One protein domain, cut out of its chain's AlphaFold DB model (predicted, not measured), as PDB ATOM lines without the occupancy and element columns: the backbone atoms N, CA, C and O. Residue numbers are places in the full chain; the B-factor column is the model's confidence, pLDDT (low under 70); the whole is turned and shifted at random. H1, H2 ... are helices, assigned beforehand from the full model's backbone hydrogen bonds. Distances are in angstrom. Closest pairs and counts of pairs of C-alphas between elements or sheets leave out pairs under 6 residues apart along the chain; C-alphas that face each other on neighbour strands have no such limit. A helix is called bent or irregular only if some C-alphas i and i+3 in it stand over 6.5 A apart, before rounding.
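What this domain is: This is residues 4 to 64 of the 74 residues of an uncharacterized protein of Bacteroidetes bacterium SW_10_40_5 (UniProt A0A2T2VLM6). One long helix, H3, makes the long axis, with H1 set crosswise on one side of its middle and the small helix H2 close by on the opposite side. Between H2 and H3 the chain swings out in a wide loop, residues 27 to 43, and beyond the contact with H1 the far end of H3 and the tail, residues 57 to 64, stick out. The printed part has 61 residues with three named helices, in the order H1, H2, H3, and no named strand; its class is all helix. It is only just compact, close to loose, with a radius of gyration of the C-alphas of 12.5 A, and spans 39 by 27 by 23 A.

Where its parts are: Find C-alpha 44 at (0.623, 35.741, 12.669); from there H3, residues 44 to 61, runs 26.2 A to C-alpha 61 at (19.486, 53.622, 16.253). Look next at C-alpha 4 at (-0.695, 40.480, 30.323), where H1, residues 4 to 14, begins its 15.9 A. H2 is residues 22 to 26; it is neither bent nor irregular, but only just: C-alphas 22 and 25 are 6.2 A apart.

How they stand to each other: Start at H3, whose residues 49 to 53 alone touch H1; the closest C-alphas, those of Ile 12 and Val 49, are 5.8 A apart. The two lines are about perpendicular, at 73 degrees. H2 and H3 are close but not clearly touching, their closest C-alphas, those of His 24 and Leu 47, being 6.6 A apart. H1 and H2 are apart. In H1 and H3 every O i to N i+4 pair is within hydrogen-bond range; in H2 0 of 1 is, beside 1 of 2 O i to N i+3 pairs.

The domain as a whole: The C-alphas farthest apart are those of Ala 39 and Glu 64, 40.1 A. The printed part has no cut. The link from H1 to H2 is short, and that from H2 to H3 is long, with 17 residues, of which 37 to 42 stand free. The mean pLDDT of the printed part is 79.7; look for values under 70 at residue 4 and residues 57 to 64.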
ATOM      1  N   LEU A   4      -0.576  40.694  31.771       65.38
ATOM      2  CA  LEU A   4      -0.695  40.480  30.323       65.38
ATOM      3  C   LEU A   4       0.473  41.101  29.541       65.38
ATOM      4  O   LEU A   4       1.105  40.420  28.731       65.38
ATOM      5  N   ASN A   5       0.809  42.359  29.841       70.62
ATOM      6  CA  ASN A   5       1.898  43.070  29.168       70.62
ATOM      7  C   ASN A   5       3.251  42.406  29.438       70.62
ATOM      8  O   ASN A   5       4.062  42.261  28.526       70.62
ATOM      9  N   ARG A   6       3.464  41.893  30.656       74.75
ATOM     10  CA  ARG A   6       4.709  41.211  31.035       74.75
ATOM     11  C   ARG A   6       4.988  39.985  30.162       74.75
ATOM     12  O   ARG A   6       6.104  39.828  29.674       74.75
ATOM     13  N   LYS A   7       3.970  39.157  29.898       80.75
ATOM     14  CA  LYS A   7       4.103  37.965  29.036       80.75
ATOM     15  C   LYS A   7       4.408  38.326  27.581       80.75
ATOM     16  O   LYS A   7       5.127  37.592  26.908       80.75
ATOM     17  N   LEU A   8       3.851  39.428  27.076       77.62
ATOM     18  CA  LEU A   8       4.129  39.894  25.717       77.62
ATOM     19  C   LEU A   8       5.563  40.427  25.596       77.62
ATOM     20  O   LEU A   8       6.268  40.055  24.661       77.62
ATOM     21  N   LEU A   9       6.013  41.222  26.569       78.62
ATOM     22  CA  LEU A   9       7.375  41.766  26.623       78.62
ATOM     23  C   LEU A   9       8.435  40.662  26.710       78.62
ATOM     24  O   LEU A   9       9.415  40.693  25.968       78.62
ATOM     25  N   GLN A  10       8.200  39.636  27.532       83.69
ATOM     26  CA  GLN A  10       9.066  38.454  27.590       83.69
ATOM     27  C   GLN A  10       9.166  37.756  26.228       83.69
ATOM     28  O   GLN A  10      10.256  37.403  25.785       83.69
ATOM     29  N   LYS A  11       8.043  37.604  25.513       84.00
ATOM     30  CA  LYS A  11       8.044  37.012  24.167       84.00
ATOM     31  C   LYS A  11       8.810  37.859  23.156       84.00
ATOM     32  O   LYS A  11       9.510  37.293  22.328       84.00
ATOM     33  N   ILE A  12       8.713  39.186  23.228       83.69
ATOM     34  CA  ILE A  12       9.500  40.086  22.373       83.69
ATOM     35  C   ILE A  12      11.001  39.874  22.618       83.69
ATOM     36  O   ILE A  12      11.775  39.756  21.670       83.69
ATOM     37  N   GLN A  13      11.434  39.746  23.873       81.06
ATOM     38  CA  GLN A  13      12.845  39.488  24.179       81.06
ATOM     39  C   GLN A  13      13.319  38.130  23.640       81.06
ATOM     40  O   GLN A  13      14.366  38.072  22.996       81.06
ATOM     41  N   LEU A  14      12.517  37.076  23.819       82.31
ATOM     42  CA  LEU A  14      12.868  35.698  23.456       82.31
ATOM     43  C   LEU A  14      12.801  35.393  21.950       82.31
ATOM     44  O   LEU A  14      13.508  34.508  21.477       82.31
ATOM     45  N   VAL A  15      11.951  36.082  21.183       82.56
ATOM     46  CA  VAL A  15      11.809  35.824  19.741       82.56
ATOM     47  C   VAL A  15      13.088  36.230  19.006       82.56
ATOM     48  O   VAL A  15      13.475  37.398  19.023       82.56
ATOM     49  N   SER A  16      13.743  35.283  18.339       75.19
ATOM     50  CA  SER A  16      14.917  35.560  17.511       75.19
ATOM     51  C   SER A  16      14.528  36.310  16.229       75.19
ATOM     52  O   SER A  16      13.477  36.067  15.629       75.19
ATOM     53  N   THR A  17      15.383  37.245  15.810       74.19
ATOM     54  CA  THR A  17      15.274  37.983  14.537       74.19
ATOM     55  C   THR A  17      16.082  37.337  13.410       74.19
ATOM     56  O   THR A  17      15.949  37.757  12.266       74.19
ATOM     57  N   ASN A  18      16.867  36.294  13.715       75.94
ATOM     58  CA  ASN A  18      17.701  35.563  12.752       75.94
ATOM     59  C   ASN A  18      16.879  34.974  11.597       75.94
ATOM     60  O   ASN A  18      17.352  34.911  10.469       75.94
ATOM     61  N   PHE A  19      15.638  34.565  11.873       77.25
ATOM     62  CA  PHE A  19      14.695  34.102  10.863       77.25
ATOM     63  C   PHE A  19      13.452  34.991  10.861       77.25
ATOM     64  O   PHE A  19      12.618  34.931  11.773       77.25
ATOM     65  N   LYS A  20      13.304  35.804   9.814       80.75
ATOM     66  CA  LYS A  20      12.091  36.593   9.581       80.75
ATOM     67  C   LYS A  20      11.154  35.822   8.667       80.75
ATOM     68  O   LYS A  20      11.568  35.170   7.713       80.75
ATOM     69  N   ARG A  21       9.860  35.892   8.968       82.62
ATOM     70  CA  ARG A  21       8.823  35.352   8.083       82.62
ATOM     71  C   ARG A  21       8.915  36.040   6.718       82.62
ATOM     72  O   ARG A  21       9.040  37.256   6.683       82.62
ATOM     73  N   TYR A  22       8.758  35.294   5.624       86.19
ATOM     74  CA  TYR A  22       8.794  35.849   4.258       86.19
ATOM     75  C   TYR A  22       7.836  37.039   4.073       86.19
ATOM     76  O   TYR A  22       8.153  38.013   3.405       86.19
ATOM     77  N   LEU A  23       6.673  36.989   4.733       84.38
ATOM     78  CA  LEU A  23       5.656  38.031   4.648       84.38
ATOM     79  C   LEU A  23       6.105  39.343   5.320       84.38
ATOM     80  O   LEU A  23       5.596  40.408   4.992       84.38
ATOM     81  N   HIS A  24       7.069  39.289   6.241       85.62
ATOM     82  CA  HIS A  24       7.556  40.460   6.966       85.62
ATOM     83  C   HIS A  24       8.189  41.511   6.041       85.62
ATOM     84  O   HIS A  24       8.008  42.702   6.276       85.62
ATOM     85  N   SER A  25       8.908  41.083   4.998       82.06
ATOM     86  CA  SER A  25       9.517  41.982   4.005       82.06
ATOM     87  C   SER A  25       8.547  42.418   2.906       82.06
ATOM     88  O   SER A  25       8.789  43.420   2.246       82.06
ATOM     89  N   GLN A  26       7.451  41.683   2.702       85.88
ATOM     90  CA  GLN A  26       6.461  41.978   1.661       85.88
ATOM     91  C   GLN A  26       5.364  42.947   2.126       85.88
ATOM     92  O   GLN A  26       4.695  43.563   1.299       85.88
ATOM     93  N   ILE A  27       5.148  43.080   3.439       85.56
ATOM     94  CA  ILE A  27       4.153  44.004   3.994       85.56
ATOM     95  C   ILE A  27       4.686  45.441   3.934       85.56
ATOM     96  O   ILE A  27       5.736  45.750   4.492       85.56
ATOM     97  N   LYS A  28       3.904  46.344   3.332       84.19
ATOM     98  CA  LYS A  28       4.117  47.795   3.437       84.19
ATOM     99  C   LYS A  28       3.653  48.290   4.808       84.19
ATOM    100  O   LYS A  28       2.459  48.484   5.051       84.19
ATOM    101  N   TRP A  29       4.599  48.471   5.724       83.44
ATOM    102  CA  TRP A  29       4.327  48.869   7.111       83.44
ATOM    103  C   TRP A  29       3.921  50.342   7.282       83.44
ATOM    104  O   TRP A  29       3.404  50.707   8.330       83.44
ATOM    105  N   GLU A  30       4.091  51.156   6.242       83.31
ATOM    106  CA  GLU A  30       3.691  52.572   6.189       83.31
ATOM    107  C   GLU A  30       2.168  52.773   6.141       83.31
ATOM    108  O   GLU A  30       1.654  53.844   6.466       83.31
ATOM    109  N   ASN A  31       1.421  51.739   5.749       84.50
ATOM    110  CA  ASN A  31      -0.032  51.812   5.681       84.50
ATOM    111  C   ASN A  31      -0.639  51.983   7.079       84.50
ATOM    112  O   ASN A  31      -0.321  51.239   8.007       84.50
ATOM    113  N   ARG A  32      -1.618  52.890   7.200       84.88
ATOM    114  CA  ARG A  32      -2.361  53.129   8.455       84.88
ATOM    115  C   ARG A  32      -3.039  51.869   9.005       84.88
ATOM    116  O   ARG A  32      -3.216  51.753  10.214       84.88
ATOM    117  N   LEU A  33      -3.436  50.942   8.130       86.56
ATOM    118  CA  LEU A  33      -4.098  49.699   8.503       86.56
ATOM    119  C   LEU A  33      -3.590  48.532   7.654       86.56
ATOM    120  O   LEU A  33      -3.738  48.527   6.436       86.56
ATOM    121  N   ASN A  34      -3.066  47.511   8.329       85.38
ATOM    122  CA  ASN A  34      -2.646  46.252   7.725       85.38
ATOM    123  C   ASN A  34      -3.384  45.094   8.410       85.38
ATOM    124  O   ASN A  34      -3.319  44.941   9.630       85.38
ATOM    125  N   VAL A  35      -4.090  44.265   7.634       88.88
ATOM    126  CA  VAL A  35      -4.882  43.141   8.165       88.88
ATOM    127  C   VAL A  35      -4.260  41.812   7.747       88.88
ATOM    128  O   VAL A  35      -4.231  41.471   6.570       88.88
ATOM    129  N   ILE A  36      -3.817  41.014   8.724       87.62
ATOM    130  CA  ILE A  36      -3.187  39.705   8.485       87.62
ATOM    131  C   ILE A  36      -4.206  38.578   8.742       87.62
ATOM    132  O   ILE A  36      -4.477  38.183   9.884       87.62
ATOM    133  N   LYS A  37      -4.786  38.031   7.667       90.31
ATOM    134  CA  LYS A  37      -5.766  36.920   7.704       90.31
ATOM    135  C   LYS A  37      -5.086  35.549   7.501       90.31
ATOM    136  O   LYS A  37      -3.898  35.487   7.223       90.31
ATOM    137  N   GLY A  38      -5.789  34.443   7.791       89.38
ATOM    138  CA  GLY A  38      -5.240  33.065   7.745       89.38
ATOM    139  C   GLY A  38      -5.624  32.158   8.931       89.38
ATOM    140  O   GLY A  38      -6.298  32.609   9.861       89.38
ATOM    141  N   ALA A  39      -5.167  30.904   8.929       91.19
ATOM    142  CA  ALA A  39      -5.486  29.906   9.959       91.19
ATOM    143  C   ALA A  39      -4.822  30.184  11.330       91.19
ATOM    144  O   ALA A  39      -3.916  31.017  11.458       91.19
ATOM    145  N   ARG A  40      -5.278  29.500  12.391       90.75
ATOM    146  CA  ARG A  40      -4.609  29.519  13.709       90.75
ATOM    147  C   ARG A  40      -3.283  28.748  13.625       90.75
ATOM    148  O   ARG A  40      -3.146  27.837  12.825       90.75
ATOM    149  N   GLY A  41      -2.287  29.143  14.417       87.12
ATOM    150  CA  GLY A  41      -0.979  28.468  14.457       87.12
ATOM    151  C   GLY A  41       0.010  28.851  13.345       87.12
ATOM    152  O   GLY A  41       1.204  28.648  13.516       87.12
ATOM    153  N   VAL A  42      -0.421  29.533  12.277       88.56
ATOM    154  CA  VAL A  42       0.462  29.917  11.150       88.56
ATOM    155  C   VAL A  42       1.529  30.963  11.497       88.56
ATOM    156  O   VAL A  42       2.348  31.303  10.655       88.56
ATOM    157  N   GLY A  43       1.543  31.497  12.722       87.56
ATOM    158  CA  GLY A  43       2.573  32.436  13.182       87.56
ATOM    159  C   GLY A  43       2.275  33.920  12.967       87.56
ATOM    160  O   GLY A  43       3.192  34.729  13.035       87.56
ATOM    161  N   LYS A  44       1.010  34.317  12.777       91.31
ATOM    162  CA  LYS A  44       0.623  35.741  12.669       91.31
ATOM    163  C   LYS A  44       1.061  36.574  13.875       91.31
ATOM    164  O   LYS A  44       1.588  37.667  13.725       91.31
ATOM    165  N   LYS A  45       0.858  36.033  15.085       89.44
ATOM    166  CA  LYS A  45       1.300  36.680  16.332       89.44
ATOM    167  C   LYS A  45       2.822  36.817  16.367       89.44
ATOM    168  O   LYS A  45       3.321  37.842  16.804       89.44
ATOM    169  N   THR A  46       3.542  35.805  15.888       90.12
ATOM    170  CA  THR A  46       5.006  35.822  15.804       90.12
ATOM    171  C   THR A  46       5.488  36.890  14.829       90.12
ATOM    172  O   THR A  46       6.384  37.641  15.184       90.12
ATOM    173  N   LEU A  47       4.850  37.022  13.661       88.56
ATOM    174  CA  LEU A  47       5.159  38.073  12.687       88.56
ATOM    175  C   LEU A  47       4.962  39.478  13.280       88.56
ATOM    176  O   LEU A  47       5.823  40.333  13.112       88.56
ATOM    177  N   LEU A  48       3.883  39.692  14.040       88.12
ATOM    178  CA  LEU A  48       3.643  40.970  14.718       88.12
ATOM    179  C   LEU A  48       4.710  41.270  15.786       88.12
ATOM    180  O   LEU A  48       5.201  42.389  15.882       88.12
ATOM    181  N   VAL A  49       5.089  40.266  16.582       89.19
ATOM    182  CA  VAL A  49       6.137  40.401  17.608       89.19
ATOM    183  C   VAL A  49       7.505  40.679  16.977       89.19
ATOM    184  O   VAL A  49       8.248  41.504  17.503       89.19
ATOM    185  N   GLN A  50       7.823  40.036  15.850       88.00
ATOM    186  CA  GLN A  50       9.048  40.291  15.084       88.00
ATOM    187  C   GLN A  50       9.093  41.732  14.565       88.00
ATOM    188  O   GLN A  50      10.092  42.410  14.783       88.00
ATOM    189  N   TYR A  51       7.987  42.227  14.003       86.94
ATOM    190  CA  TYR A  51       7.878  43.615  13.550       86.94
ATOM    191  C   TYR A  51       8.085  44.626  14.684       86.94
ATOM    192  O   TYR A  51       8.865  45.565  14.553       86.94
ATOM    193  N   ILE A  52       7.439  44.413  15.837       87.06
ATOM    194  CA  ILE A  52       7.604  45.292  17.007       87.06
ATOM    195  C   ILE A  52       9.057  45.290  17.488       87.06
ATOM    196  O   ILE A  52       9.584  46.341  17.850       87.06
ATOM    197  N   LYS A  53       9.712  44.124  17.496       85.00
ATOM    198  CA  LYS A  53      11.117  44.007  17.899       85.00
ATOM    199  C   LYS A  53      12.038  44.763  16.947       85.00
ATOM    200  O   LYS A  53      12.899  45.494  17.426       85.00
ATOM    201  N   ASP A  54      11.830  44.627  15.641       82.81
ATOM    202  CA  ASP A  54      12.589  45.357  14.625       82.81
ATOM    203  C   ASP A  54      12.373  46.868  14.747       82.81
ATOM    204  O   ASP A  54      13.339  47.620  14.805       82.81
ATOM    205  N   PHE A  55      11.126  47.327  14.879       80.56
ATOM    206  CA  PHE A  55      10.821  48.752  15.034       80.56
ATOM    207  C   PHE A  55      11.418  49.339  16.322       80.56
ATOM    208  O   PHE A  55      11.975  50.437  16.325       80.56
ATOM    209  N   HIS A  56      11.346  48.595  17.429       71.56
ATOM    210  CA  HIS A  56      11.971  48.986  18.691       71.56
ATOM    211  C   HIS A  56      13.503  49.003  18.588       71.56
ATOM    212  O   HIS A  56      14.152  49.843  19.211       71.56
ATOM    213  N   PHE A  57      14.093  48.077  17.829       66.94
ATOM    214  CA  PHE A  57      15.526  48.068  17.557       66.94
ATOM    215  C   PHE A  57      15.910  49.310  16.745       66.94
ATOM    216  O   PHE A  57      16.758  50.067  17.199       66.94
ATOM    217  N   LEU A  58      15.201  49.603  15.650       58.88
ATOM    218  CA  LEU A  58      15.426  50.785  14.808       58.88
ATOM    219  C   LEU A  58      15.304  52.106  15.584       58.88
ATOM    220  O   LEU A  58      16.156  52.975  15.426       58.88
ATOM    221  N   LYS A  59      14.336  52.248  16.501       57.03
ATOM    222  CA  LYS A  59      14.243  53.449  17.355       57.03
ATOM    223  C   LYS A  59      15.461  53.673  18.255       57.03
ATOM    224  O   LYS A  59      15.746  54.824  18.569       57.03
ATOM    225  N   LYS A  60      16.174  52.617  18.668       56.31
ATOM    226  CA  LYS A  60      17.439  52.783  19.403       56.31
ATOM    227  C   LYS A  60      18.546  53.354  18.516       56.31
ATOM    228  O   LYS A  60      19.362  54.106  19.023       56.31
ATOM    229  N   PHE A  61      18.540  53.046  17.218       55.09
ATOM    230  CA  PHE A  61      19.486  53.622  16.253       55.09
ATOM    231  C   PHE A  61      19.083  55.028  15.794       55.09
ATOM    232  O   PHE A  61      19.952  55.821  15.457       55.09
ATOM    233  N   CYS A  62      17.792  55.382  15.816       45.50
ATOM    234  CA  CYS A  62      17.332  56.710  15.388       45.50
ATOM    235  C   CYS A  62      17.782  57.870  16.291       45.50
ATOM    236  O   CYS A  62      17.728  59.009  15.844       45.50
ATOM    237  N   HIS A  63      18.221  57.624  17.531       48.31
ATOM    238  CA  HIS A  63      18.873  58.679  18.324       48.31
ATOM    239  C   HIS A  63      20.336  58.918  17.891       48.31
ATOM    240  O   HIS A  63      20.927  59.916  18.282       48.31
ATOM    241  N   GLU A  64      20.900  58.039  17.056       43.56
ATOM    242  CA  GLU A  64      22.293  58.108  16.599       43.56
ATOM    243  C   GLU A  64      22.436  58.673  15.171       43.56
ATOM    244  O   GLU A  64      23.512  59.132  14.811       43.56
TER     245      GLU A  64